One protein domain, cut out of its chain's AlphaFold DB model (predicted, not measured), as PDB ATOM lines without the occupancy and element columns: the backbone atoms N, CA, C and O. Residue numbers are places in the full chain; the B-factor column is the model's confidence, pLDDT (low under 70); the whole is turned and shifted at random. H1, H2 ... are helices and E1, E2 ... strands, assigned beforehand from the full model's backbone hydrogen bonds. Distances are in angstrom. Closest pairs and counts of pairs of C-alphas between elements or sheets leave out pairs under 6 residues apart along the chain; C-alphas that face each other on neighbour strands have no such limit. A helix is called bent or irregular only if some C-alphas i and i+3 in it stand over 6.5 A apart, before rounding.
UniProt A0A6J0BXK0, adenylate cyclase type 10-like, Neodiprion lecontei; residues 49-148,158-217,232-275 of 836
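Overview. This is residues 49 to 148, 158 to 217 and 232 to 275 of the 836 residues of the protein "adenylate cyclase type 10-like" of Neodiprion lecontei (UniProt A0A6J0BXK0). A long antiparallel ribbon of two sharply bent strands, E1 and E2, is extended at one end by the short strands E3, E5 and E4 into one strongly twisted sheet with H5 on it, and toward its other end lies a cluster of short helices, H1, H2, H9 and H10. A helical hairpin of short H3 and long H4 reaches away from the sheet, and residues 232 to 248, with no named element, lie 18 to 25 A from the mean of the C-alphas. The printed part has 204 residues, with ten named helices and five named strands in the order H1 H2 E1 H3 H4 E2 H5 E3 H6 E4 E5 H7 H8 H9 H10. The sheet runs E1 E2 E3 E5 E4 and is mixed, as is the class, helices and strands. The whole is compact, with a radius of gyration of the C-alphas of 19.4 A, and spans 50 by 46 by 40 A.

Arrangement. Begin at H1, residues 49 to 56, which touches H9, residues 258 to 265, opposite ways at an only just steep tilt of 37 degrees; their closest C-alphas, Ala 55 and Ile 260, are 5.5 A apart. H1 also touches H10, residues 269 to 275, closest at the C-alphas of Ile 51 and Gly 269, 5.0 A. H2, residues 60 to 63, touches H9, closest at the C-alphas of Asp 60 and Ala 259, 5.7 A. Next find E1, residues 74 to 82, the antiparallel neighbour of E2, residues 136 to 148; N 76 and O 142 are within hydrogen-bond range at 2.9 A. E1 bends by 79 degrees at residue 77, and E2 by 93 degrees at residue 139. H3, residues 88 to 96, and H4, residues 102 to 123, form a helical hairpin; H4 touches H3 with residues 102 to 106 alone, closest at the C-alphas of Tyr 95 and Gly 102, 4.9 A. With residues 119 to 123 alone H4 touches H8, residues 249 to 256, the same way at a shallow tilt of 26 degrees, closest at the C-alphas of Tyr 122 and Ala 256, 6.1 A. H5, residues 160 to 168, is on the sheet; its closest C-alpha to E2 is that of Pro 161, 5.1 A from that of Ser 138. E3, residues 177 to 180, is parallel to E2, with N 137 and O 178 at 2.9 A. E5, residues 201 to 207, is antiparallel to E3, with N 179 and O 202 at 2.8 A, and forms a hairpin with E4, residues 192 to 196, with N 203 and O 195 at 2.8 A. H6, residues 181 to 184, stands at the sheet's level; E3, H6 and E4 make a split strand-helix-strand unit, two strands running the same way with E5 between them, its crossover right-handed. H7, residues 211 to 217, touches no helix. Every O i to N i+4 pair is within hydrogen-bond range in H1, H3 and H9, against 17 of 18 in H4, 4 of 5 in H5, 2 of 3 in H7, 3 of 4 in H8 and 1 of 3 in H10, where 3 of 4 O i to N i+3 pairs are; H2 and H6 are too short for an i+4 pair.

Along the chain. Find C-alpha 49 at (127.183, 183.286, 171.587), where H1 begins. H4 runs 31.2 A from C-alpha 102 to C-alpha 123 at (127.685, 205.783, 167.736). E1 measures 21.1 A, E2 29.8 A and E5 17.3 A. H10 ends at C-alpha 275, (136.009, 189.771, 185.164).

Size, cuts and confidence. The C-alphas farthest apart, Gln 100 and Arg 212, are 53.8 A apart. Two cuts leave out residues 149 to 157, a gap of 16.3 A, and 218 to 231, 16.7 A. Of the links printed whole, H4 to E2 is long. Mean pLDDT of the printed part is 72.5; 64 residues are under 70, among them 84 to 105 and 232 to 256.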
ATOM      1  N   ARG A  49     128.263 182.523 170.925       79.44
ATOM      2  CA  ARG A  49     127.183 183.286 171.587       79.44
ATOM      3  C   ARG A  49     127.583 183.689 173.010       79.44
ATOM      4  O   ARG A  49     127.479 184.863 173.365       79.44
ATOM      5  N   ARG A  50     128.130 182.749 173.790       82.81
ATOM      6  CA  ARG A  50     128.631 182.996 175.156       82.81
ATOM      7  C   ARG A  50     129.791 183.995 175.178       82.81
ATOM      8  O   ARG A  50     129.815 184.873 176.035       82.81
ATOM      9  N   ILE A  51     130.720 183.928 174.219       86.38
ATOM     10  CA  ILE A  51     131.817 184.907 174.108       86.38
ATOM     11  C   ILE A  51     131.283 186.315 173.811       86.38
ATOM     12  O   ILE A  51     131.745 187.265 174.440       86.38
ATOM     13  N   ARG A  52     130.288 186.463 172.920       84.12
ATOM     14  CA  ARG A  52     129.651 187.768 172.653       84.12
ATOM     15  C   ARG A  52     129.019 188.357 173.917       84.12
ATOM     16  O   ARG A  52     129.285 189.514 174.228       84.12
ATOM     17  N   LEU A  53     128.257 187.558 174.670       83.12
ATOM     18  CA  LEU A  53     127.620 187.995 175.919       83.12
ATOM     19  C   LEU A  53     128.646 188.398 176.993       83.12
ATOM     20  O   LEU A  53     128.468 189.397 177.678       83.12
ATOM     21  N   LEU A  54     129.755 187.668 177.122       87.75
ATOM     22  CA  LEU A  54     130.830 188.043 178.049       87.75
ATOM     23  C   LEU A  54     131.581 189.309 177.598       87.75
ATOM     24  O   LEU A  54     132.065 190.062 178.442       87.75
ATOM     25  N   ALA A  55     131.669 189.563 176.289       87.94
ATOM     26  CA  ALA A  55     132.309 190.754 175.733       87.94
ATOM     27  C   ALA A  55     131.461 192.032 175.890       87.94
ATOM     28  O   ALA A  55     132.035 193.114 176.003       87.94
ATOM     29  N   THR A  56     130.123 191.951 175.956       84.25
ATOM     30  CA  THR A  56     129.296 193.149 176.217       84.25
ATOM     31  C   THR A  56     129.533 193.719 177.619       84.25
ATOM     32  O   THR A  56     129.517 194.940 177.778       84.25
ATOM     33  N   MET A  57     129.820 192.855 178.602       83.75
ATOM     34  CA  MET A  57     129.990 193.176 180.030       83.75
ATOM     35  C   MET A  57     131.318 193.873 180.392       83.75
ATOM     36  O   MET A  57     131.514 194.274 181.542       83.75
ATOM     37  N   VAL A  58     132.243 194.020 179.440       88.06
ATOM     38  CA  VAL A  58     133.565 194.647 179.630       88.06
ATOM     39  C   VAL A  58     133.790 195.788 178.626       88.06
ATOM     40  O   VAL A  58     133.163 195.778 177.570       88.06
ATOM     41  N   PRO A  59     134.671 196.766 178.916       89.44
ATOM     42  CA  PRO A  59     135.008 197.833 177.969       89.44
ATOM     43  C   PRO A  59     135.870 197.346 176.798       89.44
ATOM     44  O   PRO A  59     136.681 196.422 176.946       89.44
ATOM     45  N   ASP A  60     135.762 198.025 175.657       88.75
ATOM     46  CA  ASP A  60     136.577 197.760 174.464       88.75
ATOM     47  C   ASP A  60     138.083 197.942 174.766       88.75
ATOM     48  O   ASP A  60     138.907 197.149 174.309       88.75
ATOM     49  N   GLU A  61     138.456 198.897 175.629       87.62
ATOM     50  CA  GLU A  61     139.840 199.120 176.097       87.62
ATOM     51  C   GLU A  61     140.441 197.922 176.871       87.62
ATOM     52  O   GLU A  61     141.669 197.802 176.974       87.62
ATOM     53  N   LEU A  62     139.612 197.002 177.390       89.44
ATOM     54  CA  LEU A  62     140.066 195.710 177.927       89.44
ATOM     55  C   LEU A  62     140.142 194.645 176.828       89.44
ATOM     56  O   LEU A  62     141.159 193.961 176.708       89.44
ATOM     57  N   VAL A  63     139.091 194.514 176.013       88.06
ATOM     58  CA  VAL A  63     138.989 193.492 174.954       88.06
ATOM     59  C   VAL A  63     140.128 193.613 173.938       88.06
ATOM     60  O   VAL A  63     140.753 192.611 173.585       88.06
ATOM     61  N   ASN A  64     140.470 194.839 173.542       84.69
ATOM     62  CA  ASN A  64     141.521 195.135 172.564       84.69
ATOM     63  C   ASN A  64     142.953 194.870 173.083       84.69
ATOM     64  O   ASN A  64     143.915 194.991 172.326       84.69
ATOM     65  N   THR A  65     143.139 194.479 174.352       83.94
ATOM     66  CA  THR A  65     144.464 194.083 174.865       83.94
ATOM     67  C   THR A  65     144.916 192.744 174.295       83.94
ATOM     68  O   THR A  65     144.142 191.792 174.244       83.94
ATOM     69  N   ALA A  66     146.203 192.613 173.956       79.12
ATOM     70  CA  ALA A  66     146.778 191.335 173.519       79.12
ATOM     71  C   ALA A  66     146.714 190.238 174.607       79.12
ATOM     72  O   ALA A  66     146.547 189.063 174.288       79.12
ATOM     73  N   ASN A  67     146.803 190.620 175.888       83.56
ATOM     74  CA  ASN A  67     146.631 189.737 177.043       83.56
ATOM     75  C   ASN A  67     145.825 190.463 178.132       83.56
ATOM     76  O   ASN A  67     146.348 191.372 178.779       83.56
ATOM     77  N   LEU A  68     144.584 190.020 178.352       84.00
ATOM     78  CA  LEU A  68     143.638 190.634 179.288       84.00
ATOM     79  C   LEU A  68     144.072 190.535 180.757       84.00
ATOM     80  O   LEU A  68     143.610 191.320 181.576       84.00
ATOM     81  N   LEU A  69     144.943 189.585 181.109       84.25
ATOM     82  CA  LEU A  69     145.375 189.352 182.493       84.25
ATOM     83  C   LEU A  69     146.687 190.082 182.838       84.25
ATOM     84  O   LEU A  69     147.233 189.903 183.927       84.25
ATOM     85  N   LYS A  70     147.227 190.892 181.916       85.56
ATOM     86  CA  LYS A  70     148.485 191.613 182.128       85.56
ATOM     87  C   LYS A  70     148.259 192.851 183.005       85.56
ATOM     88  O   LYS A  70     147.606 193.802 182.584       85.56
ATOM     89  N   LYS A  71     148.860 192.868 184.198       86.44
ATOM     90  CA  LYS A  71     148.747 193.951 185.198       86.44
ATOM     91  C   LYS A  71     149.533 195.234 184.870       86.44
ATOM     92  O   LYS A  71     149.858 196.011 185.763       86.44
ATOM     93  N   ASP A  72     149.875 195.466 183.607       83.75
ATOM     94  CA  ASP A  72     150.664 196.631 183.211       83.75
ATOM     95  C   ASP A  72     149.782 197.896 183.212       83.75
ATOM     96  O   ASP A  72     148.756 197.918 182.522       83.75
ATOM     97  N   PRO A  73     150.160 198.976 183.923       85.88
ATOM     98  CA  PRO A  73     149.461 200.250 183.829       85.88
ATOM     99  C   PRO A  73     149.743 200.913 182.473       85.88
ATOM    100  O   PRO A  73     150.867 201.325 182.186       85.88
ATOM    101  N   ARG A  74     148.708 201.045 181.640       87.81
ATOM    102  CA  ARG A  74     148.758 201.692 180.321       87.81
ATOM    103  C   ARG A  74     148.296 203.139 180.434       87.81
ATOM    104  O   ARG A  74     147.186 203.387 180.898       87.81
ATOM    105  N   THR A  75     149.123 204.087 180.002       87.06
ATOM    106  CA  THR A  75     148.793 205.521 180.016       87.06
ATOM    107  C   THR A  75     148.425 206.034 178.628       87.06
ATOM    108  O   THR A  75     149.188 205.831 177.686       87.06
ATOM    109  N   PHE A  76     147.312 206.756 178.514       88.12
ATOM    110  CA  PHE A  76     146.853 207.394 177.277       88.12
ATOM    111  C   PHE A  76     146.176 208.743 177.554       88.12
ATOM    112  O   PHE A  76     145.816 209.048 178.690       88.12
ATOM    113  N   ILE A  77     146.003 209.564 176.517       86.69
ATOM    114  CA  ILE A  77     145.192 210.788 176.590       86.69
ATOM    115  C   ILE A  77     143.751 210.410 176.243       86.69
ATOM    116  O   ILE A  77     143.517 209.787 175.210       86.69
ATOM    117  N   GLY A  78     142.789 210.793 177.080       86.44
ATOM    118  CA  GLY A  78     141.372 210.529 176.838       86.44
ATOM    119  C   GLY A  78     140.457 211.641 177.341       86.44
ATOM    120  O   GLY A  78     140.860 212.513 178.112       86.44
ATOM    121  N   ILE A  79     139.206 211.590 176.886       86.69
ATOM    122  CA  ILE A  79     138.112 212.452 177.338       86.69
ATOM    123  C   ILE A  79     137.202 211.595 178.222       86.69
ATOM    124  O   ILE A  79     136.784 210.515 177.811       86.69
ATOM    125  N   VAL A  80     136.904 212.057 179.436       85.75
ATOM    126  CA  VAL A  80     136.007 211.365 180.370       85.75
ATOM    127  C   VAL A  80     134.646 212.040 180.337       85.75
ATOM    128  O   VAL A  80     134.540 213.208 180.700       85.75
ATOM    129  N   LEU A  81     133.611 211.282 179.971       85.00
ATOM    130  CA  LEU A  81     132.207 211.635 180.179       85.00
ATOM    131  C   LEU A  81     131.638 210.836 181.363       85.00
ATOM    132  O   LEU A  81     131.869 209.636 181.495       85.00
ATOM    133  N   LEU A  82     130.858 211.511 182.199       78.25
ATOM    134  CA  LEU A  82     130.015 210.958 183.267       78.25
ATOM    135  C   LEU A  82     128.531 211.302 182.933       78.25
ATOM    136  O   LEU A  82     128.330 212.245 182.171       78.25
ATOM    137  N   ALA A  83     127.487 210.592 183.421       72.25
ATOM    138  CA  ALA A  83     126.073 210.834 182.998       72.25
ATOM    139  C   ALA A  83     124.955 210.422 184.015       72.25
ATOM    140  O   ALA A  83     124.826 209.243 184.315       72.25
ATOM    141  N   ASP A  84     124.135 211.370 184.525       64.69
ATOM    142  CA  ASP A  84     122.996 211.253 185.510       64.69
ATOM    143  C   ASP A  84     121.748 211.767 184.780       64.69
ATOM    144  O   ASP A  84     121.841 212.804 184.136       64.69
ATOM    145  N   VAL A  85     120.571 211.140 184.801       61.88
ATOM    146  CA  VAL A  85     120.026 210.099 185.701       61.88
ATOM    147  C   VAL A  85     119.946 210.477 187.182       61.88
ATOM    148  O   VAL A  85     119.992 209.645 188.088       61.88
ATOM    149  N   SER A  86     119.732 211.766 187.432       58.34
ATOM    150  CA  SER A  86     119.121 212.225 188.677       58.34
ATOM    151  C   SER A  86     117.755 211.556 188.855       58.34
ATOM    152  O   SER A  86     116.970 211.525 187.909       58.34
ATOM    153  N   GLY A  87     117.448 211.065 190.056       61.28
ATOM    154  CA  GLY A  87     116.159 210.429 190.354       61.28
ATOM    155  C   GLY A  87     116.157 208.898 190.329       61.28
ATOM    156  O   GLY A  87     115.143 208.323 190.709       61.28
ATOM    157  N   LEU A  88     117.274 208.227 190.000       64.31
ATOM    158  CA  LEU A  88     117.383 206.757 190.095       64.31
ATOM    159  C   LEU A  88     116.911 206.200 191.445       64.31
ATOM    160  O   LEU A  88     116.200 205.207 191.464       64.31
ATOM    161  N   THR A  89     117.252 206.848 192.564       61.12
ATOM    162  CA  THR A  89     116.795 206.419 193.896       61.12
ATOM    163  C   THR A  89     115.269 206.439 194.011       61.12
ATOM    164  O   THR A  89     114.694 205.454 194.460       61.12
ATOM    165  N   MET A  90     114.617 207.498 193.518       62.00
ATOM    166  CA  MET A  90     113.153 207.618 193.537       62.00
ATOM    167  C   MET A  90     112.485 206.632 192.571       62.00
ATOM    168  O   MET A  90     111.405 206.139 192.866       62.00
ATOM    169  N   LEU A  91     113.122 206.306 191.438       66.31
ATOM    170  CA  LEU A  91     112.659 205.237 190.545       66.31
ATOM    171  C   LEU A  91     112.759 203.873 191.237       66.31
ATOM    172  O   LEU A  91     111.793 203.119 191.231       66.31
ATOM    173  N   CYS A  92     113.887 203.567 191.886       63.97
ATOM    174  CA  CYS A  92     114.043 202.338 192.663       63.97
ATOM    175  C   CYS A  92     113.007 202.236 193.791       63.97
ATOM    176  O   CYS A  92     112.454 201.162 193.988       63.97
ATOM    177  N   GLU A  93     112.713 203.329 194.500       63.22
ATOM    178  CA  GLU A  93     111.654 203.389 195.518       63.22
ATOM    179  C   GLU A  93     110.265 203.176 194.891       63.22
ATOM    180  O   GLU A  93     109.549 202.261 195.288       63.22
ATOM    181  N   MET A  94     109.917 203.924 193.838       64.44
ATOM    182  CA  MET A  94     108.640 203.814 193.121       64.44
ATOM    183  C   MET A  94     108.371 202.396 192.593       64.44
ATOM    184  O   MET A  94     107.276 201.873 192.779       64.44
ATOM    185  N   TYR A  95     109.358 201.750 191.967       60.31
ATOM    186  CA  TYR A  95     109.203 200.391 191.441       60.31
ATOM    187  C   TYR A  95     109.280 199.304 192.528       60.31
ATOM    188  O   TYR A  95     108.613 198.279 192.405       60.31
ATOM    189  N   LYS A  96     109.997 199.533 193.636       57.59
ATOM    190  CA  LYS A  96     109.918 198.704 194.860       57.59
ATOM    191  C   LYS A  96     108.529 198.775 195.509       57.59
ATOM    192  O   LYS A  96     108.158 197.890 196.273       57.59
ATOM    193  N   HIS A  97     107.755 199.815 195.208       49.94
ATOM    194  CA  HIS A  97     106.378 200.016 195.664       49.94
ATOM    195  C   HIS A  97     105.315 199.586 194.633       49.94
ATOM    196  O   HIS A  97     104.125 199.762 194.882       49.94
ATOM    197  N   ALA A  98     105.718 199.008 193.494       43.12
ATOM    198  CA  ALA A  98     104.814 198.637 192.400       43.12
ATOM    199  C   ALA A  98     104.226 197.210 192.487       43.12
ATOM    200  O   ALA A  98     103.409 196.857 191.644       43.12
ATOM    201  N   GLY A  99     104.607 196.407 193.489       51.22
ATOM    202  CA  GLY A  99     104.123 195.028 193.660       51.22
ATOM    203  C   GLY A  99     104.883 193.995 192.817       51.22
ATOM    204  O   GLY A  99     106.071 194.174 192.518       51.22
ATOM    205  N   GLN A 100     104.215 192.893 192.454       39.41
ATOM    206  CA  GLN A 100     104.771 191.896 191.530       39.41
ATOM    207  C   GLN A 100     105.173 192.542 190.192       39.41
ATOM    208  O   GLN A 100     104.588 193.526 189.749       39.41
ATOM    209  N   GLY A 101     106.240 192.032 189.572       53.28
ATOM    210  CA  GLY A 101     106.825 192.625 188.364       53.28
ATOM    211  C   GLY A 101     107.618 193.921 188.590       53.28
ATOM    212  O   GLY A 101     108.390 194.299 187.715       53.28
ATOM    213  N   GLY A 102     107.544 194.571 189.760       62.03
ATOM    214  CA  GLY A 102     108.199 195.861 190.017       62.03
ATOM    215  C   GLY A 102     109.709 195.887 189.738       62.03
ATOM    216  O   GLY A 102     110.213 196.839 189.142       62.03
ATOM    217  N   SER A 103     110.448 194.825 190.085       60.31
ATOM    218  CA  SER A 103     111.879 194.711 189.757       60.31
ATOM    219  C   SER A 103     112.127 194.572 188.251       60.31
ATOM    220  O   SER A 103     113.076 195.157 187.729       60.31
ATOM    221  N   ILE A 104     111.257 193.844 187.545       60.31
ATOM    222  CA  ILE A 104     111.309 193.635 186.093       60.31
ATOM    223  C   ILE A 104     110.998 194.948 185.371       60.31
ATOM    224  O   ILE A 104     111.767 195.360 184.505       60.31
ATOM    225  N   SER A 105     109.952 195.673 185.781       65.94
ATOM    226  CA  SER A 105     109.616 196.995 185.238       65.94
ATOM    227  C   SER A 105     110.703 198.039 185.513       65.94
ATOM    228  O   SER A 105     110.992 198.849 184.630       65.94
ATOM    229  N   LEU A 106     111.355 198.004 186.685       71.00
ATOM    230  CA  LEU A 106     112.540 198.824 186.960       71.00
ATOM    231  C   LEU A 106     113.659 198.490 185.968       71.00
ATOM    232  O   LEU A 106     114.172 199.390 185.312       71.00
ATOM    233  N   ASN A 107     114.018 197.212 185.830       68.31
ATOM    234  CA  ASN A 107     115.102 196.771 184.953       68.31
ATOM    235  C   ASN A 107     114.820 197.111 183.481       68.31
ATOM    236  O   ASN A 107     115.677 197.681 182.818       68.31
ATOM    237  N   ALA A 108     113.602 196.875 182.989       68.12
ATOM    238  CA  ALA A 108     113.180 197.261 181.641       68.12
ATOM    239  C   ALA A 108     113.279 198.782 181.416       68.12
ATOM    240  O   ALA A 108     113.849 199.228 180.421       68.12
ATOM    241  N   THR A 109     112.802 199.589 182.371       73.19
ATOM    242  CA  THR A 109     112.863 201.061 182.298       73.19
ATOM    243  C   THR A 109     114.305 201.571 182.329       73.19
ATOM    244  O   THR A 109     114.673 202.455 181.554       73.19
ATOM    245  N   LEU A 110     115.150 200.992 183.188       73.62
ATOM    246  CA  LEU A 110     116.572 201.313 183.266       73.62
ATOM    247  C   LEU A 110     117.322 200.883 182.003       73.62
ATOM    248  O   LEU A 110     118.125 201.662 181.503       73.62
ATOM    249  N   ASN A 111     117.053 199.698 181.455       73.50
ATOM    250  CA  ASN A 111     117.737 199.189 180.265       73.50
ATOM    251  C   ASN A 111     117.315 199.930 178.995       73.50
ATOM    252  O   ASN A 111     118.175 200.215 178.168       73.50
ATOM    253  N   ALA A 112     116.049 200.339 178.869       72.56
ATOM    254  CA  ALA A 112     115.624 201.247 177.804       72.56
ATOM    255  C   ALA A 112     116.349 202.603 177.911       72.56
ATOM    256  O   ALA A 112     116.952 203.075 176.948       72.56
ATOM    257  N   TYR A 113     116.359 203.208 179.104       75.12
ATOM    258  CA  TYR A 113     116.979 204.514 179.332       75.12
ATOM    259  C   TYR A 113     118.510 204.498 179.147       75.12
ATOM    260  O   TYR A 113     119.062 205.307 178.397       75.12
ATOM    261  N   PHE A 114     119.214 203.573 179.809       77.88
ATOM    262  CA  PHE A 114     120.656 203.401 179.639       77.88
ATOM    263  C   PHE A 114     120.991 202.933 178.226       77.88
ATOM    264  O   PHE A 114     122.034 203.325 177.713       77.88
ATOM    265  N   GLY A 115     120.114 202.160 177.583       74.88
ATOM    266  CA  GLY A 115     120.267 201.700 176.210       74.88
ATOM    267  C   GLY A 115     120.486 202.848 175.231       74.88
ATOM    268  O   GLY A 115     121.520 202.885 174.567       74.88
ATOM    269  N   TYR A 116     119.603 203.853 175.231       76.38
ATOM    270  CA  TYR A 116     119.779 205.048 174.394       76.38
ATOM    271  C   TYR A 116     121.103 205.786 174.666       76.38
ATOM    272  O   TYR A 116     121.761 206.232 173.727       76.38
ATOM    273  N   ILE A 117     121.539 205.882 175.930       78.31
ATOM    274  CA  ILE A 117     122.828 206.508 176.284       78.31
ATOM    275  C   ILE A 117     124.008 205.673 175.770       78.31
ATOM    276  O   ILE A 117     124.936 206.218 175.176       78.31
ATOM    277  N   VAL A 118     123.981 204.358 175.980       79.12
ATOM    278  CA  VAL A 118     125.021 203.415 175.544       79.12
ATOM    279  C   VAL A 118     125.142 203.423 174.019       79.12
ATOM    280  O   VAL A 118     126.246 203.553 173.493       79.12
ATOM    281  N   GLN A 119     124.014 203.364 173.308       72.56
ATOM    282  CA  GLN A 119     123.957 203.427 171.850       72.56
ATOM    283  C   GLN A 119     124.503 204.762 171.316       72.56
ATOM    284  O   GLN A 119     125.264 204.760 170.350       72.56
ATOM    285  N   ALA A 120     124.184 205.887 171.966       75.88
ATOM    286  CA  ALA A 120     124.736 207.195 171.613       75.88
ATOM    287  C   ALA A 120     126.255 207.284 171.860       75.88
ATOM    288  O   ALA A 120     126.984 207.799 171.016       75.88
ATOM    289  N   VAL A 121     126.765 206.761 172.981       81.25
ATOM    290  CA  VAL A 121     128.214 206.760 173.262       81.25
ATOM    291  C   VAL A 121     128.978 205.973 172.194       81.25
ATOM    292  O   VAL A 121     129.940 206.502 171.636       81.25
ATOM    293  N   TYR A 122     128.527 204.763 171.849       79.88
ATOM    294  CA  TYR A 122     129.188 203.956 170.819       79.88
ATOM    295  C   TYR A 122     129.002 204.520 169.397       79.88
ATOM    296  O   TYR A 122     129.932 204.434 168.596       79.88
ATOM    297  N   SER A 123     127.876 205.172 169.067       70.88
ATOM    298  CA  SER A 123     127.685 205.783 167.736       70.88
ATOM    299  C   SER A 123     128.599 206.992 167.485       70.88
ATOM    300  O   SER A 123     129.027 207.207 166.348       70.88
ATOM    301  N   TYR A 124     128.984 207.723 168.539       76.75
ATOM    302  CA  TYR A 124     130.037 208.749 168.493       76.75
ATOM    303  C   TYR A 124     131.466 208.194 168.682       76.75
ATOM    304  O   TYR A 124     132.423 208.969 168.657       76.75
ATOM    305  N   GLY A 125     131.638 206.875 168.822       73.94
ATOM    306  CA  GLY A 125     132.946 206.217 168.933       73.94
ATOM    307  C   GLY A 125     133.599 206.279 170.320       73.94
ATOM    308  O   GLY A 125     134.820 206.164 170.413       73.94
ATOM    309  N   GLY A 126     132.819 206.485 171.385       82.56
ATOM    310  CA  GLY A 126     133.273 206.330 172.771       82.56
ATOM    311  C   GLY A 126     133.136 204.890 173.287       82.56
ATOM    312  O   GLY A 126     132.434 204.079 172.693       82.56
ATOM    313  N   ASP A 127     133.776 204.595 174.424       83.38
ATOM    314  CA  ASP A 127     133.734 203.296 175.119       83.38
ATOM    315  C   ASP A 127     133.098 203.451 176.515       83.38
ATOM    316  O   ASP A 127     133.386 204.406 177.247       83.38
ATOM    317  N   VAL A 128     132.218 202.526 176.911       83.81
ATOM    318  CA  VAL A 128     131.439 202.619 178.159       83.81
ATOM    319  C   VAL A 128     132.200 201.950 179.309       83.81
ATOM    320  O   VAL A 128     131.842 200.880 179.794       83.81
ATOM    321  N   ILE A 129     133.249 202.624 179.796       77.56
ATOM    322  CA  ILE A 129     134.131 202.108 180.862       77.56
ATOM    323  C   ILE A 129     133.389 201.812 182.179       77.56
ATOM    324  O   ILE A 129     133.749 200.883 182.901       77.56
ATOM    325  N   LYS A 130     132.400 202.634 182.565       70.19
ATOM    326  CA  LYS A 130     131.614 202.430 183.798       70.19
ATOM    327  C   LYS A 130     130.359 203.301 183.818       70.19
ATOM    328  O   LYS A 130     130.468 204.524 183.899       70.19
ATOM    329  N   ILE A 131     129.170 202.698 183.880       59.44
ATOM    330  CA  ILE A 131     127.922 203.458 184.068       59.44
ATOM    331  C   ILE A 131     127.961 204.152 185.441       59.44
ATOM    332  O   ILE A 131     127.986 203.506 186.497       59.44
ATOM    333  N   THR A 132     128.064 205.483 185.417       53.78
ATOM    334  CA  THR A 132     128.201 206.360 186.588       53.78
ATOM    335  C   THR A 132     127.668 207.766 186.311       53.78
ATOM    336  O   THR A 132     127.649 208.248 185.183       53.78
ATOM    337  N   VAL A 133     127.229 208.422 187.383       44.44
ATOM    338  CA  VAL A 133     126.044 209.284 187.352       44.44
ATOM    339  C   VAL A 133     126.428 210.779 187.553       44.44
ATOM    340  O   VAL A 133     126.556 211.197 188.701       44.44
ATOM    341  N   ARG A 134     126.717 211.560 186.476       49.47
ATOM    342  CA  ARG A 134     126.434 213.031 186.222       49.47
ATOM    343  C   ARG A 134     127.055 213.609 184.952       49.47
ATOM    344  O   ARG A 134     128.255 213.481 184.797       49.47
ATOM    345  N   PHE A 135     126.250 214.279 184.111       51.56
ATOM    346  CA  PHE A 135     126.673 214.880 182.835       51.56
ATOM    347  C   PHE A 135     127.764 215.936 183.026       51.56
ATOM    348  O   PHE A 135     127.509 217.092 183.361       51.56
ATOM    349  N   THR A 136     129.003 215.493 182.823       61.38
ATOM    350  CA  THR A 136     130.214 216.262 183.104       61.38
ATOM    351  C   THR A 136     131.361 215.737 182.243       61.38
ATOM    352  O   THR A 136     131.506 214.520 182.116       61.38
ATOM    353  N   VAL A 137     132.191 216.632 181.692       75.94
ATOM    354  CA  VAL A 137     133.315 216.279 180.802       75.94
ATOM    355  C   VAL A 137     134.648 216.841 181.303       75.94
ATOM    356  O   VAL A 137     134.725 218.006 181.689       75.94
ATOM    357  N   SER A 138     135.713 216.045 181.226       79.62
ATOM    358  CA  SER A 138     137.119 216.462 181.395       79.62
ATOM    359  C   SER A 138     138.016 215.781 180.354       79.62
ATOM    360  O   SER A 138     137.588 214.842 179.681       79.62
ATOM    361  N   ALA A 139     139.258 216.244 180.201       81.00
ATOM    362  CA  ALA A 139     140.219 215.682 179.250       81.00
ATOM    363  C   ALA A 139     141.626 215.584 179.859       81.00
ATOM    364  O   ALA A 139     141.991 216.381 180.716       81.00
ATOM    365  N   GLY A 140     142.436 214.621 179.418       84.81
ATOM    366  CA  GLY A 140     143.850 214.540 179.793       84.81
ATOM    367  C   GLY A 140     144.359 213.118 179.996       84.81
ATOM    368  O   GLY A 140     143.802 212.158 179.466       84.81
ATOM    369  N   ASN A 141     145.442 212.991 180.763       85.69
ATOM    370  CA  ASN A 141     146.131 211.717 180.962       85.69
ATOM    371  C   ASN A 141     145.328 210.776 181.870       85.69
ATOM    372  O   ASN A 141     145.027 211.098 183.024       85.69
ATOM    373  N   LEU A 142     145.044 209.588 181.349       86.75
ATOM    374  CA  LEU A 142     144.409 208.470 182.029       86.75
ATOM    375  C   LEU A 142     145.375 207.287 182.103       86.75
ATOM    376  O   LEU A 142     146.202 207.085 181.216       86.75
ATOM    377  N   THR A 143     145.227 206.486 183.153       87.31
ATOM    378  CA  THR A 143     145.937 205.228 183.378       87.31
ATOM    379  C   THR A 143     144.909 204.113 183.528       87.31
ATOM    380  O   THR A 143     144.104 204.145 184.461       87.31
ATOM    381  N   PHE A 144     144.945 203.120 182.641       88.19
ATOM    382  CA  PHE A 144     144.157 201.892 182.741       88.19
ATOM    383  C   PHE A 144     145.042 200.752 183.257       88.19
ATOM    384  O   PHE A 144     146.142 200.546 182.747       88.19
ATOM    385  N   MET A 145     144.570 199.980 184.236       89.50
ATOM    386  CA  MET A 145     145.294 198.825 184.780       89.50
ATOM    387  C   MET A 145     144.340 197.685 185.146       89.50
ATOM    388  O   MET A 145     143.227 197.923 185.609       89.50
ATOM    389  N   VAL A 146     144.795 196.444 184.973       91.50
ATOM    390  CA  VAL A 146     144.119 195.235 185.463       91.50
ATOM    391  C   VAL A 146     144.693 194.841 186.826       91.50
ATOM    392  O   VAL A 146     145.909 194.838 187.010       91.50
ATOM    393  N   ILE A 147     143.812 194.495 187.763       91.44
ATOM    394  CA  ILE A 147     144.118 194.011 189.117       91.44
ATOM    395  C   ILE A 147     143.454 192.648 189.360       91.44
ATOM    396  O   ILE A 147     142.477 192.305 188.691       91.44
ATOM    397  N   GLY A 148     143.951 191.884 190.332       89.25
ATOM    398  CA  GLY A 148     143.383 190.597 190.748       89.25
ATOM    399  C   GLY A 148     144.270 189.382 190.506       89.25
ATOM    400  O   GLY A 148     145.470 189.485 190.273       89.25
ATOM    401  N   ALA A 158     142.318 205.445 186.335       81.88
ATOM    402  CA  ALA A 158     142.823 206.478 187.236       81.88
ATOM    403  C   ALA A 158     143.385 207.665 186.436       81.88
ATOM    404  O   ALA A 158     143.785 207.501 185.289       81.88
ATOM    405  N   GLY A 159     143.433 208.858 187.030       82.94
ATOM    406  CA  GLY A 159     144.030 210.050 186.412       82.94
ATOM    407  C   GLY A 159     143.296 211.348 186.778       82.94
ATOM    408  O   GLY A 159     142.134 211.281 187.187       82.94
ATOM    409  N   PRO A 160     143.931 212.526 186.615       82.50
ATOM    410  CA  PRO A 160     143.325 213.824 186.933       82.50
ATOM    411  C   PRO A 160     141.932 214.079 186.324       82.50
ATOM    412  O   PRO A 160     141.076 214.581 187.056       82.50
ATOM    413  N   PRO A 161     141.619 213.668 185.071       85.50
ATOM    414  CA  PRO A 161     140.295 213.897 184.488       85.50
ATOM    415  C   PRO A 161     139.153 213.287 185.321       85.50
ATOM    416  O   PRO A 161     138.088 213.895 185.458       85.50
ATOM    417  N   LEU A 162     139.377 212.123 185.944       80.25
ATOM    418  CA  LEU A 162     138.400 211.473 186.826       80.25
ATOM    419  C   LEU A 162     138.201 212.207 188.156       80.25
ATOM    420  O   LEU A 162     137.184 211.986 188.811       80.25
ATOM    421  N   GLU A 163     139.149 213.038 188.580       78.12
ATOM    422  CA  GLU A 163     139.025 213.866 189.781       78.12
ATOM    423  C   GLU A 163     138.306 215.177 189.451       78.12
ATOM    424  O   GLU A 163     137.334 215.523 190.122       78.12
ATOM    425  N   GLU A 164     138.684 215.836 188.352       83.69
ATOM    426  CA  GLU A 164     138.014 217.037 187.838       83.69
ATOM    427  C   GLU A 164     136.512 216.814 187.611       83.69
ATOM    428  O   GLU A 164     135.692 217.564 188.137       83.69
ATOM    429  N   VAL A 165     136.126 215.730 186.927       81.38
ATOM    430  CA  VAL A 165     134.715 215.370 186.695       81.38
ATOM    431  C   VAL A 165     133.942 215.148 188.004       81.38
ATOM    432  O   VAL A 165     132.768 215.510 188.098       81.38
ATOM    433  N   LYS A 166     134.582 214.613 189.054       75.81
ATOM    434  CA  LYS A 166     133.958 214.428 190.380       75.81
ATOM    435  C   LYS A 166     133.831 215.732 191.173       75.81
ATOM    436  O   LYS A 166     132.944 215.831 192.022       75.81
ATOM    437  N   LEU A 167     134.683 216.722 190.912       80.00
ATOM    438  CA  LEU A 167     134.567 218.065 191.481       80.00
ATOM    439  C   LEU A 167     133.485 218.865 190.748       80.00
ATOM    440  O   LEU A 167     132.540 219.326 191.384       80.00
ATOM    441  N   ALA A 168     133.547 218.915 189.418       81.38
ATOM    442  CA  ALA A 168     132.549 219.534 188.547       81.38
ATOM    443  C   ALA A 168     131.134 218.948 188.751       81.38
ATOM    444  O   ALA A 168     130.146 219.686 188.748       81.38
ATOM    445  N   LYS A 169     131.018 217.645 189.072       77.56
ATOM    446  CA  LYS A 169     129.763 216.992 189.502       77.56
ATOM    447  C   LYS A 169     129.038 217.738 190.642       77.56
ATOM    448  O   LYS A 169     127.810 217.675 190.706       77.56
ATOM    449  N   LYS A 170     129.759 218.421 191.541       79.94
ATOM    450  CA  LYS A 170     129.171 219.179 192.667       79.94
ATOM    451  C   LYS A 170     128.465 220.467 192.220       79.94
ATOM    452  O   LYS A 170     127.632 220.975 192.960       79.94
ATOM    453  N   VAL A 171     128.803 220.972 191.033       80.38
ATOM    454  CA  VAL A 171     128.351 222.260 190.470       80.38
ATOM    455  C   VAL A 171     127.338 222.057 189.324       80.38
ATOM    456  O   VAL A 171     126.649 222.991 188.905       80.38
ATOM    457  N   CYS A 172     127.226 220.816 188.841       78.19
ATOM    458  CA  CYS A 172     126.280 220.357 187.828       78.19
ATOM    459  C   CYS A 172     124.887 220.063 188.431       78.19
ATOM    460  O   CYS A 172     124.755 219.285 189.383       78.19
ATOM    461  N   LEU A 173     123.854 220.681 187.849       77.88
ATOM    462  CA  LEU A 173     122.433 220.442 188.134       77.88
ATOM    463  C   LEU A 173     121.823 219.465 187.106       77.88
ATOM    464  O   LEU A 173     122.398 219.280 186.033       77.88
ATOM    465  N   PRO A 174     120.657 218.845 187.379       71.75
ATOM    466  CA  PRO A 174     119.948 218.038 186.384       71.75
ATOM    467  C   PRO A 174     119.703 218.817 185.082       71.75
ATOM    468  O   PRO A 174     119.123 219.899 185.108       71.75
ATOM    469  N   GLY A 175     120.161 218.266 183.955       71.69
ATOM    470  CA  GLY A 175     120.095 218.912 182.636       71.69
ATOM    471  C   GLY A 175     121.253 219.866 182.298       71.69
ATOM    472  O   GLY A 175     121.311 220.346 181.168       71.69
ATOM    473  N   ASP A 176     122.194 220.135 183.211       82.38
ATOM    474  CA  ASP A 176     123.398 220.919 182.899       82.38
ATOM    475  C   ASP A 176     124.445 220.050 182.170       82.38
ATOM    476  O   ASP A 176     124.790 218.962 182.625       82.38
ATOM    477  N   LEU A 177     125.032 220.575 181.088       84.75
ATOM    478  CA  LEU A 177     126.302 220.088 180.544       84.75
ATOM    479  C   LEU A 177     127.439 220.948 181.108       84.75
ATOM    480  O   LEU A 177     127.539 222.133 180.779       84.75
ATOM    481  N   VAL A 178     128.296 220.365 181.950       87.62
ATOM    482  CA  VAL A 178     129.448 221.061 182.550       87.62
ATOM    483  C   VAL A 178     130.764 220.503 182.010       87.62
ATOM    484  O   VAL A 178     131.018 219.300 182.069       87.62
ATOM    485  N   LEU A 179     131.620 221.393 181.517       88.31
ATOM    486  CA  LEU A 179     132.998 221.105 181.135       88.31
ATOM    487  C   LEU A 179     133.931 221.548 182.267       88.31
ATOM    488  O   LEU A 179     133.853 222.689 182.729       88.31
ATOM    489  N   ALA A 180     134.829 220.662 182.687       88.94
ATOM    490  CA  ALA A 180     135.967 221.018 183.521       88.94
ATOM    491  C   ALA A 180     137.024 221.784 182.704       88.94
ATOM    492  O   ALA A 180     137.069 221.695 181.472       88.94
ATOM    493  N   GLY A 181     137.898 222.518 183.392       84.88
ATOM    494  CA  GLY A 181     138.872 223.431 182.791       84.88
ATOM    495  C   GLY A 181     139.815 222.764 181.792       84.88
ATOM    496  O   GLY A 181     140.151 223.380 180.782       84.88
ATOM    497  N   SER A 182     140.165 221.492 182.010       88.50
ATOM    498  CA  SER A 182     140.919 220.684 181.045       88.50
ATOM    499  C   SER A 182     140.197 220.542 179.699       88.50
ATOM    500  O   SER A 182     140.763 220.854 178.655       88.50
ATOM    501  N   ALA A 183     138.923 220.140 179.708       87.75
ATOM    502  CA  ALA A 183     138.111 220.017 178.498       87.75
ATOM    503  C   ALA A 183     137.808 221.385 177.866       87.75
ATOM    504  O   ALA A 183     137.866 221.524 176.643       87.75
ATOM    505  N   TRP A 184     137.529 222.411 178.679       88.19
ATOM    506  CA  TRP A 184     137.281 223.764 178.179       88.19
ATOM    507  C   TRP A 184     138.512 224.373 177.492       88.19
ATOM    508  O   TRP A 184     138.363 225.016 176.457       88.19
ATOM    509  N   GLY A 185     139.725 224.095 177.981       84.19
ATOM    510  CA  GLY A 185     140.981 224.506 177.339       84.19
ATOM    511  C   GLY A 185     141.204 223.923 175.934       84.19
ATOM    512  O   GLY A 185     142.010 224.458 175.175       84.19
ATOM    513  N   HIS A 186     140.469 222.871 175.560       85.06
ATOM    514  CA  HIS A 186     140.457 222.297 174.209       85.06
ATOM    515  C   HIS A 186     139.235 222.723 173.367       85.06
ATOM    516  O   HIS A 186     139.125 222.346 172.199       85.06
ATOM    517  N   CYS A 187     138.313 223.512 173.927       83.94
ATOM    518  CA  CYS A 187     137.132 224.022 173.234       83.94
ATOM    519  C   CYS A 187     137.395 225.402 172.612       83.94
ATOM    520  O   CYS A 187     138.126 226.220 173.158       83.94
ATOM    521  N   ASN A 188     136.741 225.701 171.484       85.25
ATOM    522  CA  ASN A 188     136.728 227.049 170.912       85.25
ATOM    523  C   ASN A 188     135.543 227.846 171.501       85.25
ATOM    524  O   ASN A 188     134.402 227.504 171.189       85.25
ATOM    525  N   PRO A 189     135.750 228.921 172.288       84.44
ATOM    526  CA  PRO A 189     134.644 229.639 172.932       84.44
ATOM    527  C   PRO A 189     133.622 230.250 171.963       84.44
ATOM    528  O   PRO A 189     132.474 230.476 172.342       84.44
ATOM    529  N   SER A 190     134.000 230.494 170.703       81.62
ATOM    530  CA  SER A 190     133.091 231.068 169.699       81.62
ATOM    531  C   SER A 190     131.973 230.116 169.257       81.62
ATOM    532  O   SER A 190     130.915 230.589 168.844       81.62
ATOM    533  N   THR A 191     132.148 228.794 169.390       83.25
ATOM    534  CA  THR A 191     131.135 227.798 168.993       83.25
ATOM    535  C   THR A 191     130.108 227.481 170.083       83.25
ATOM    536  O   THR A 191     129.204 226.685 169.837       83.25
ATOM    537  N   TYR A 192     130.202 228.098 171.267       85.62
ATOM    538  CA  TYR A 192     129.341 227.794 172.414       85.62
ATOM    539  C   TYR A 192     128.708 229.042 173.028       85.62
ATOM    540  O   TYR A 192     129.322 230.106 173.130       85.62
ATOM    541  N   GLU A 193     127.480 228.901 173.506       86.62
ATOM    542  CA  GLU A 193     126.911 229.748 174.549       86.62
ATOM    543  C   GLU A 193     127.188 229.091 175.902       86.62
ATOM    544  O   GLU A 193     126.950 227.892 176.067       86.62
ATOM    545  N   TYR A 194     127.760 229.841 176.843       88.50
ATOM    546  CA  TYR A 194     128.297 229.271 178.072       88.50
ATOM    547  C   TYR A 194     128.271 230.255 179.245       88.50
ATOM    548  O   TYR A 194     128.363 231.468 179.065       88.50
ATOM    549  N   VAL A 195     128.218 229.699 180.455       88.81
ATOM    550  CA  VAL A 195     128.312 230.415 181.732       88.81
ATOM    551  C   VAL A 195     129.446 229.803 182.544       88.81
ATOM    552  O   VAL A 195     129.434 228.609 182.846       88.81
ATOM    553  N   ILE A 196     130.420 230.626 182.924       86.00
ATOM    554  CA  ILE A 196     131.460 230.239 183.882       86.00
ATOM    555  C   ILE A 196     130.785 230.075 185.252       86.00
ATOM    556  O   ILE A 196     130.113 230.992 185.722       86.00
ATOM    557  N   LYS A 197     130.911 228.894 185.868       82.94
ATOM    558  CA  LYS A 197     130.299 228.568 187.168       82.94
ATOM    559  C   LYS A 197     131.251 228.841 188.332       82.94
ATOM    560  O   LYS A 197     130.818 229.325 189.371       82.94
ATOM    561  N   ASP A 198     132.531 228.536 188.144       82.19
ATOM    562  CA  ASP A 198     133.634 228.830 189.061       82.19
ATOM    563  C   ASP A 198     134.951 228.961 188.264       82.19
ATOM    564  O   ASP A 198     134.938 228.965 187.034       82.19
ATOM    565  N   THR A 199     136.095 229.075 188.944       75.62
ATOM    566  CA  THR A 199     137.421 229.244 188.318       75.62
ATOM    567  C   THR A 199     137.869 228.094 187.408       75.62
ATOM    568  O   THR A 199     138.829 228.268 186.661       75.62
ATOM    569  N   TYR A 200     137.215 226.931 187.468       78.88
ATOM    570  CA  TYR A 200     137.596 225.716 186.745       78.88
ATOM    571  C   TYR A 200     136.438 225.039 185.998       78.88
ATOM    572  O   TYR A 200     136.701 224.093 185.263       78.88
ATOM    573  N   ASN A 201     135.187 225.482 186.150       86.75
ATOM    574  CA  ASN A 201     134.015 224.814 185.574       86.75
ATOM    575  C   ASN A 201     133.164 225.748 184.706       86.75
ATOM    576  O   ASN A 201     132.753 226.832 185.131       86.75
ATOM    577  N   VAL A 202     132.832 225.290 183.498       87.25
ATOM    578  CA  VAL A 202     132.047 226.031 182.502       87.25
ATOM    579  C   VAL A 202     130.791 225.241 182.140       87.25
ATOM    580  O   VAL A 202     130.874 224.125 181.631       87.25
ATOM    581  N   LYS A 203     129.609 225.818 182.379       88.12
ATOM    582  CA  LYS A 203     128.337 225.280 181.879       88.12
ATOM    583  C   LYS A 203     128.158 225.680 180.419       88.12
ATOM    584  O   LYS A 203     128.201 226.869 180.114       88.12
ATOM    585  N   ILE A 204     127.851 224.721 179.554       87.56
ATOM    586  CA  ILE A 204     127.344 224.982 178.203       87.56
ATOM    587  C   ILE A 204     125.819 225.141 178.260       87.56
ATOM    588  O   ILE A 204     125.133 224.407 178.972       87.56
ATOM    589  N   GLN A 205     125.294 226.125 177.529       84.56
ATOM    590  CA  GLN A 205     123.859 226.366 177.354       84.56
ATOM    591  C   GLN A 205     123.385 225.936 175.963       84.56
ATOM    592  O   GLN A 205     122.372 225.254 175.851       84.56
ATOM    593  N   SER A 206     124.121 226.314 174.914       79.38
ATOM    594  CA  SER A 206     123.779 226.001 173.523       79.38
ATOM    595  C   SER A 206     125.017 225.964 172.616       79.38
ATOM    596  O   SER A 206     126.112 226.399 172.991       79.38
ATOM    597  N   LEU A 207     124.847 225.429 171.403       82.06
ATOM    598  CA  LEU A 207     125.837 225.485 170.327       82.06
ATOM    599  C   LEU A 207     125.549 226.688 169.422       82.06
ATOM    600  O   LEU A 207     124.477 226.787 168.830       82.06
ATOM    601  N   LYS A 208     126.537 227.568 169.236       72.44
ATOM    602  CA  LYS A 208     126.457 228.730 168.332       72.44
ATOM    603  C   LYS A 208     126.726 228.327 166.878       72.44
ATOM    604  O   LYS A 208     127.641 228.831 166.226       72.44
ATOM    605  N   THR A 209     125.947 227.388 166.352       57.22
ATOM    606  CA  THR A 209     126.037 226.966 164.950       57.22
ATOM    607  C   THR A 209     125.266 227.906 164.033       57.22
ATOM    608  O   THR A 209     124.040 227.918 164.029       57.22
ATOM    609  N   SER A 210     125.980 228.622 163.161       46.72
ATOM    610  CA  SER A 210     125.359 229.139 161.937       46.72
ATOM    611  C   SER A 210     125.053 227.969 160.990       46.72
ATOM    612  O   SER A 210     125.902 227.096 160.785       46.72
ATOM    613  N   ALA A 211     123.859 227.946 160.386       44.47
ATOM    614  CA  ALA A 211     123.373 226.815 159.578       44.47
ATOM    615  C   ALA A 211     124.352 226.374 158.465       44.47
ATOM    616  O   ALA A 211     124.505 225.186 158.179       44.47
ATOM    617  N   ARG A 212     125.120 227.324 157.907       41.84
ATOM    618  CA  ARG A 212     126.158 227.084 156.885       41.84
ATOM    619  C   ARG A 212     127.314 226.173 157.331       41.84
ATOM    620  O   ARG A 212     128.043 225.687 156.467       41.84
ATOM    621  N   GLN A 213     127.517 225.943 158.632       42.25
ATOM    622  CA  GLN A 213     128.541 225.014 159.134       42.25
ATOM    623  C   GLN A 213     127.997 223.610 159.435       42.25
ATOM    624  O   GLN A 213     128.726 222.638 159.228       42.25
ATOM    625  N   ALA A 214     126.726 223.475 159.831       42.19
ATOM    626  CA  ALA A 214     126.087 222.170 160.026       42.19
ATOM    627  C   ALA A 214     126.082 221.361 158.713       42.19
ATOM    628  O   ALA A 214     126.660 220.275 158.650       42.19
ATOM    629  N   ALA A 215     125.590 221.969 157.626       37.50
ATOM    630  CA  ALA A 215     125.571 221.382 156.281       37.50
ATOM    631  C   ALA A 215     126.968 221.079 155.684       37.50
ATOM    632  O   ALA A 215     127.093 220.313 154.726       37.50
ATOM    633  N   LYS A 216     128.045 221.661 156.241       37.09
ATOM    634  CA  LYS A 216     129.428 221.326 155.857       37.09
ATOM    635  C   LYS A 216     130.021 220.173 156.666       37.09
ATOM    636  O   LYS A 216     130.863 219.450 156.139       37.09
ATOM    637  N   ARG A 217     129.575 219.922 157.902       37.66
ATOM    638  CA  ARG A 217     130.016 218.735 158.661       37.66
ATOM    639  C   ARG A 217     129.438 217.432 158.104       37.66
ATOM    640  O   ARG A 217     130.164 216.445 158.051       37.66
ATOM    641  N   LEU A 232     123.592 204.304 159.201       36.62
ATOM    642  CA  LEU A 232     122.569 203.813 160.135       36.62
ATOM    643  C   LEU A 232     121.649 204.908 160.707       36.62
ATOM    644  O   LEU A 232     120.726 204.591 161.448       36.62
ATOM    645  N   PHE A 233     121.898 206.185 160.393       37.72
ATOM    646  CA  PHE A 233     121.197 207.316 161.004       37.72
ATOM    647  C   PHE A 233     120.968 208.454 160.007       37.72
ATOM    648  O   PHE A 233     121.861 208.799 159.225       37.72
ATOM    649  N   THR A 234     119.811 209.104 160.122       33.47
ATOM    650  CA  THR A 234     119.600 210.486 159.676       33.47
ATOM    651  C   THR A 234     119.237 211.352 160.884       33.47
ATOM    652  O   THR A 234     118.678 210.867 161.868       33.47
ATOM    653  N   VAL A 235     119.622 212.626 160.833       33.75
ATOM    654  CA  VAL A 235     119.342 213.628 161.871       33.75
ATOM    655  C   VAL A 235     118.709 214.816 161.163       33.75
ATOM    656  O   VAL A 235     119.268 215.281 160.166       33.75
ATOM    657  N   ASP A 236     117.543 215.267 161.625       35.44
ATOM    658  CA  ASP A 236     116.858 216.419 161.031       35.44
ATOM    659  C   ASP A 236     117.479 217.760 161.475       35.44
ATOM    660  O   ASP A 236     118.382 217.817 162.316       35.44
ATOM    661  N   GLU A 237     116.994 218.869 160.912       34.53
ATOM    662  CA  GLU A 237     117.482 220.215 161.254       34.53
ATOM    663  C   GLU A 237     117.126 220.659 162.693       34.53
ATOM    664  O   GLU A 237     117.639 221.674 163.164       34.53
ATOM    665  N   ASN A 238     116.313 219.876 163.414       29.80
ATOM    666  CA  ASN A 238     115.920 220.078 164.813       29.80
ATOM    667  C   ASN A 238     116.678 219.154 165.793       29.80
ATOM    668  O   ASN A 238     116.367 219.155 166.983       29.80
ATOM    669  N   PHE A 239     117.664 218.380 165.318       34.97
ATOM    670  CA  PHE A 239     118.374 217.320 166.056       34.97
ATOM    671  C   PHE A 239     117.518 216.097 166.450       34.97
ATOM    672  O   PHE A 239     117.933 215.286 167.281       34.97
ATOM    673  N   SER A 240     116.361 215.905 165.817       26.77
ATOM    674  CA  SER A 240     115.563 214.684 165.933       26.77
ATOM    675  C   SER A 240     116.271 213.527 165.220       26.77
ATOM    676  O   SER A 240     116.648 213.647 164.051       26.77
ATOM    677  N   VAL A 241     116.421 212.390 165.903       36.91
ATOM    678  CA  VAL A 241     116.922 211.139 165.312       36.91
ATOM    679  C   VAL A 241     115.727 210.249 164.987       36.91
ATOM    680  O   VAL A 241     114.968 209.887 165.887       36.91
ATOM    681  N   TYR A 242     115.568 209.886 163.714       32.50
ATOM    682  CA  TYR A 242     114.507 208.990 163.248       32.50
ATOM    683  C   TYR A 242     115.090 207.674 162.727       32.50
ATOM    684  O   TYR A 242     116.197 207.637 162.188       32.50
ATOM    685  N   TRP A 243     114.315 206.600 162.874       38.03
ATOM    686  CA  TRP A 243     114.694 205.245 162.477       38.03
ATOM    687  C   TRP A 243     113.927 204.816 161.226       38.03
ATOM    688  O   TRP A 243     112.696 204.856 161.208       38.03
ATOM    689  N   GLU A 244     114.639 204.328 160.211       31.22
ATOM    690  CA  GLU A 244     114.045 203.375 159.271       31.22
ATOM    691  C   GLU A 244     113.979 201.999 159.961       31.22
ATOM    692  O   GLU A 244     114.855 201.653 160.755       31.22
ATOM    693  N   ARG A 245     112.896 201.243 159.731       36.34
ATOM    694  CA  ARG A 245     112.548 200.038 160.510       36.34
ATOM    695  C   ARG A 245     113.630 198.951 160.447       36.34
ATOM    696  O   ARG A 245     113.855 198.394 159.375       36.34
ATOM    697  N   ILE A 246     114.200 198.588 161.600       30.27
ATOM    698  CA  ILE A 246     115.046 197.400 161.792       30.27
ATOM    699  C   ILE A 246     114.758 196.801 163.182       30.27
ATOM    700  O   ILE A 246     114.866 197.507 164.184       30.27
ATOM    701  N   ASP A 247     114.431 195.509 163.227       28.56
ATOM    702  CA  ASP A 247     114.413 194.673 164.439       28.56
ATOM    703  C   ASP A 247     115.753 193.912 164.584       28.56
ATOM    704  O   ASP A 247     116.392 193.647 163.561       28.56
ATOM    705  N   PRO A 248     116.143 193.417 165.776       43.97
ATOM    706  CA  PRO A 248     115.862 193.895 167.127       43.97
ATOM    707  C   PRO A 248     117.089 194.642 167.710       43.97
ATOM    708  O   PRO A 248     118.064 194.940 167.019       43.97
ATOM    709  N   TYR A 249     117.060 194.955 169.007       47.19
ATOM    710  CA  TYR A 249     118.035 195.838 169.664       47.19
ATOM    711  C   TYR A 249     119.497 195.322 169.698       47.19
ATOM    712  O   TYR A 249     120.433 196.124 169.643       47.19
ATOM    713  N   ASP A 250     119.718 194.005 169.759       49.88
ATOM    714  CA  ASP A 250     121.046 193.426 170.028       49.88
ATOM    715  C   ASP A 250     122.032 193.522 168.850       49.88
ATOM    716  O   ASP A 250     123.201 193.877 169.042       49.88
ATOM    717  N   ASP A 251     121.582 193.252 167.620       53.19
ATOM    718  CA  ASP A 251     122.453 193.267 166.435       53.19
ATOM    719  C   ASP A 251     123.006 194.674 166.144       53.19
ATOM    720  O   ASP A 251     124.138 194.821 165.675       53.19
ATOM    721  N   LEU A 252     122.260 195.722 166.513       57.31
ATOM    722  CA  LEU A 252     122.702 197.119 166.442       57.31
ATOM    723  C   LEU A 252     123.880 197.412 167.385       57.31
ATOM    724  O   LEU A 252     124.798 198.139 167.001       57.31
ATOM    725  N   ILE A 253     123.903 196.835 168.592       59.69
ATOM    726  CA  ILE A 253     125.030 196.988 169.531       59.69
ATOM    727  C   ILE A 253     126.244 196.179 169.062       59.69
ATOM    728  O   ILE A 253     127.370 196.675 169.129       59.69
ATOM    729  N   ILE A 254     126.031 194.968 168.541       62.94
ATOM    730  CA  ILE A 254     127.108 194.132 167.989       62.94
ATOM    731  C   ILE A 254     127.750 194.818 166.770       62.94
ATOM    732  O   ILE A 254     128.975 194.844 166.656       62.94
ATOM    733  N   ALA A 255     126.952 195.450 165.903       64.12
ATOM    734  CA  ALA A 255     127.449 196.254 164.784       64.12
ATOM    735  C   ALA A 255     128.184 197.536 165.232       64.12
ATOM    736  O   ALA A 255     129.127 197.967 164.567       64.12
ATOM    737  N   ALA A 256     127.783 198.138 166.359       66.50
ATOM    738  CA  ALA A 256     128.417 199.336 166.910       66.50
ATOM    739  C   ALA A 256     129.747 199.064 167.644       66.50
ATOM    740  O   ALA A 256     130.573 199.972 167.734       66.50
ATOM    741  N   ARG A 257     129.982 197.837 168.138       79.19
ATOM    742  CA  ARG A 257     131.185 197.445 168.903       79.19
ATOM    743  C   ARG A 257     132.017 196.362 168.196       79.19
ATOM    744  O   ARG A 257     131.890 195.178 168.525       79.19
ATOM    745  N   PRO A 258     132.948 196.730 167.291       79.19
ATOM    746  CA  PRO A 258     133.846 195.780 166.622       79.19
ATOM    747  C   PRO A 258     134.626 194.859 167.573       79.19
ATOM    748  O   PRO A 258     134.908 193.714 167.220       79.19
ATOM    749  N   ALA A 259     134.922 195.320 168.794       82.06
ATOM    750  CA  ALA A 259     135.597 194.530 169.820       82.06
ATOM    751  C   ALA A 259     134.834 193.243 170.202       82.06
ATOM    752  O   ALA A 259     135.463 192.234 170.510       82.06
ATOM    753  N   ILE A 260     133.495 193.221 170.122       82.88
ATOM    754  CA  ILE A 260     132.695 192.009 170.379       82.88
ATOM    755  C   ILE A 260     133.012 190.922 169.340       82.88
ATOM    756  O   ILE A 260     133.160 189.750 169.687       82.88
ATOM    757  N   THR A 261     133.172 191.306 168.072       80.25
ATOM    758  CA  THR A 261     133.594 190.395 166.998       80.25
ATOM    759  C   THR A 261     135.041 189.946 167.199       80.25
ATOM    760  O   THR A 261     135.332 188.754 167.098       80.25
ATOM    761  N   GLU A 262     135.936 190.861 167.571       81.50
ATOM    762  CA  GLU A 262     137.347 190.560 167.847       81.50
ATOM    763  C   GLU A 262     137.525 189.587 169.031       81.50
ATOM    764  O   GLU A 262     138.358 188.680 168.982       81.50
ATOM    765  N   ALA A 263     136.686 189.690 170.069       86.06
ATOM    766  CA  ALA A 263     136.668 188.751 171.190       86.06
ATOM    767  C   ALA A 263     136.331 187.312 170.754       86.06
ATOM    768  O   ALA A 263     136.912 186.353 171.275       86.06
ATOM    769  N   VAL A 264     135.420 187.162 169.784       84.00
ATOM    770  CA  VAL A 264     135.059 185.871 169.176       84.00
ATOM    771  C   VAL A 264     136.187 185.355 168.283       84.00
ATOM    772  O   VAL A 264     136.567 184.193 168.409       84.00
ATOM    773  N   LEU A 265     136.780 186.202 167.434       83.06
ATOM    774  CA  LEU A 265     137.913 185.821 166.578       83.06
ATOM    775  C   LEU A 265     139.117 185.331 167.398       83.06
ATOM    776  O   LEU A 265     139.756 184.344 167.037       83.06
ATOM    777  N   ARG A 266     139.391 185.974 168.539       85.00
ATOM    778  CA  ARG A 266     140.497 185.626 169.446       85.00
ATOM    779  C   ARG A 266     140.152 184.576 170.509       85.00
ATOM    780  O   ARG A 266     141.026 184.215 171.294       85.00
ATOM    781  N   GLN A 267     138.904 184.099 170.565       86.81
ATOM    782  CA  GLN A 267     138.425 183.066 171.501       86.81
ATOM    783  C   GLN A 267     138.743 183.344 172.992       86.81
ATOM    784  O   GLN A 267     138.924 182.431 173.801       86.81
ATOM    785  N   ILE A 268     138.761 184.619 173.398       88.00
ATOM    786  CA  ILE A 268     139.186 185.057 174.745       88.00
ATOM    787  C   ILE A 268     138.163 184.782 175.865       88.00
ATOM    788  O   ILE A 268     138.358 185.225 176.998       88.00
ATOM    789  N   GLY A 269     137.094 184.020 175.603       86.19
ATOM    790  CA  GLY A 269     136.016 183.738 176.562       86.19
ATOM    791  C   GLY A 269     136.504 183.265 177.934       86.19
ATOM    792  O   GLY A 269     136.059 183.779 178.956       86.19
ATOM    793  N   LYS A 270     137.494 182.360 177.975       87.81
ATOM    794  CA  LYS A 270     138.082 181.858 179.235       87.81
ATOM    795  C   LYS A 270     138.727 182.962 180.089       87.81
ATOM    796  O   LYS A 270     138.734 182.841 181.308       87.81
ATOM    797  N   GLN A 271     139.245 184.025 179.470       89.69
ATOM    798  CA  GLN A 271     139.814 185.185 180.167       89.69
ATOM    799  C   GLN A 271     138.712 186.160 180.602       89.69
ATOM    800  O   GLN A 271     138.697 186.579 181.758       89.69
ATOM    801  N   LEU A 272     137.755 186.456 179.710       90.44
ATOM    802  CA  LEU A 272     136.624 187.357 179.977       90.44
ATOM    803  C   LEU A 272     135.817 186.942 181.214       90.44
ATOM    804  O   LEU A 272     135.501 187.792 182.043       90.44
ATOM    805  N   ARG A 273     135.564 185.636 181.394       91.06
ATOM    806  CA  ARG A 273     134.863 185.092 182.576       91.06
ATOM    807  C   ARG A 273     135.442 185.575 183.906       91.06
ATOM    808  O   ARG A 273     134.691 185.781 184.846       91.06
ATOM    809  N   THR A 274     136.756 185.784 183.989       91.06
ATOM    810  CA  THR A 274     137.418 186.164 185.249       91.06
ATOM    811  C   THR A 274     137.121 187.599 185.710       91.06
ATOM    812  O   THR A 274     137.431 187.936 186.851       91.06
ATOM    813  N   PHE A 275     136.493 188.418 184.857       89.44
ATOM    814  CA  PHE A 275     136.009 189.771 185.164       89.44
ATOM    815  C   PHE A 275     134.500 189.827 185.470       89.44
ATOM    816  O   PHE A 275     133.970 190.905 185.739       89.44
TER     817      PHE A 275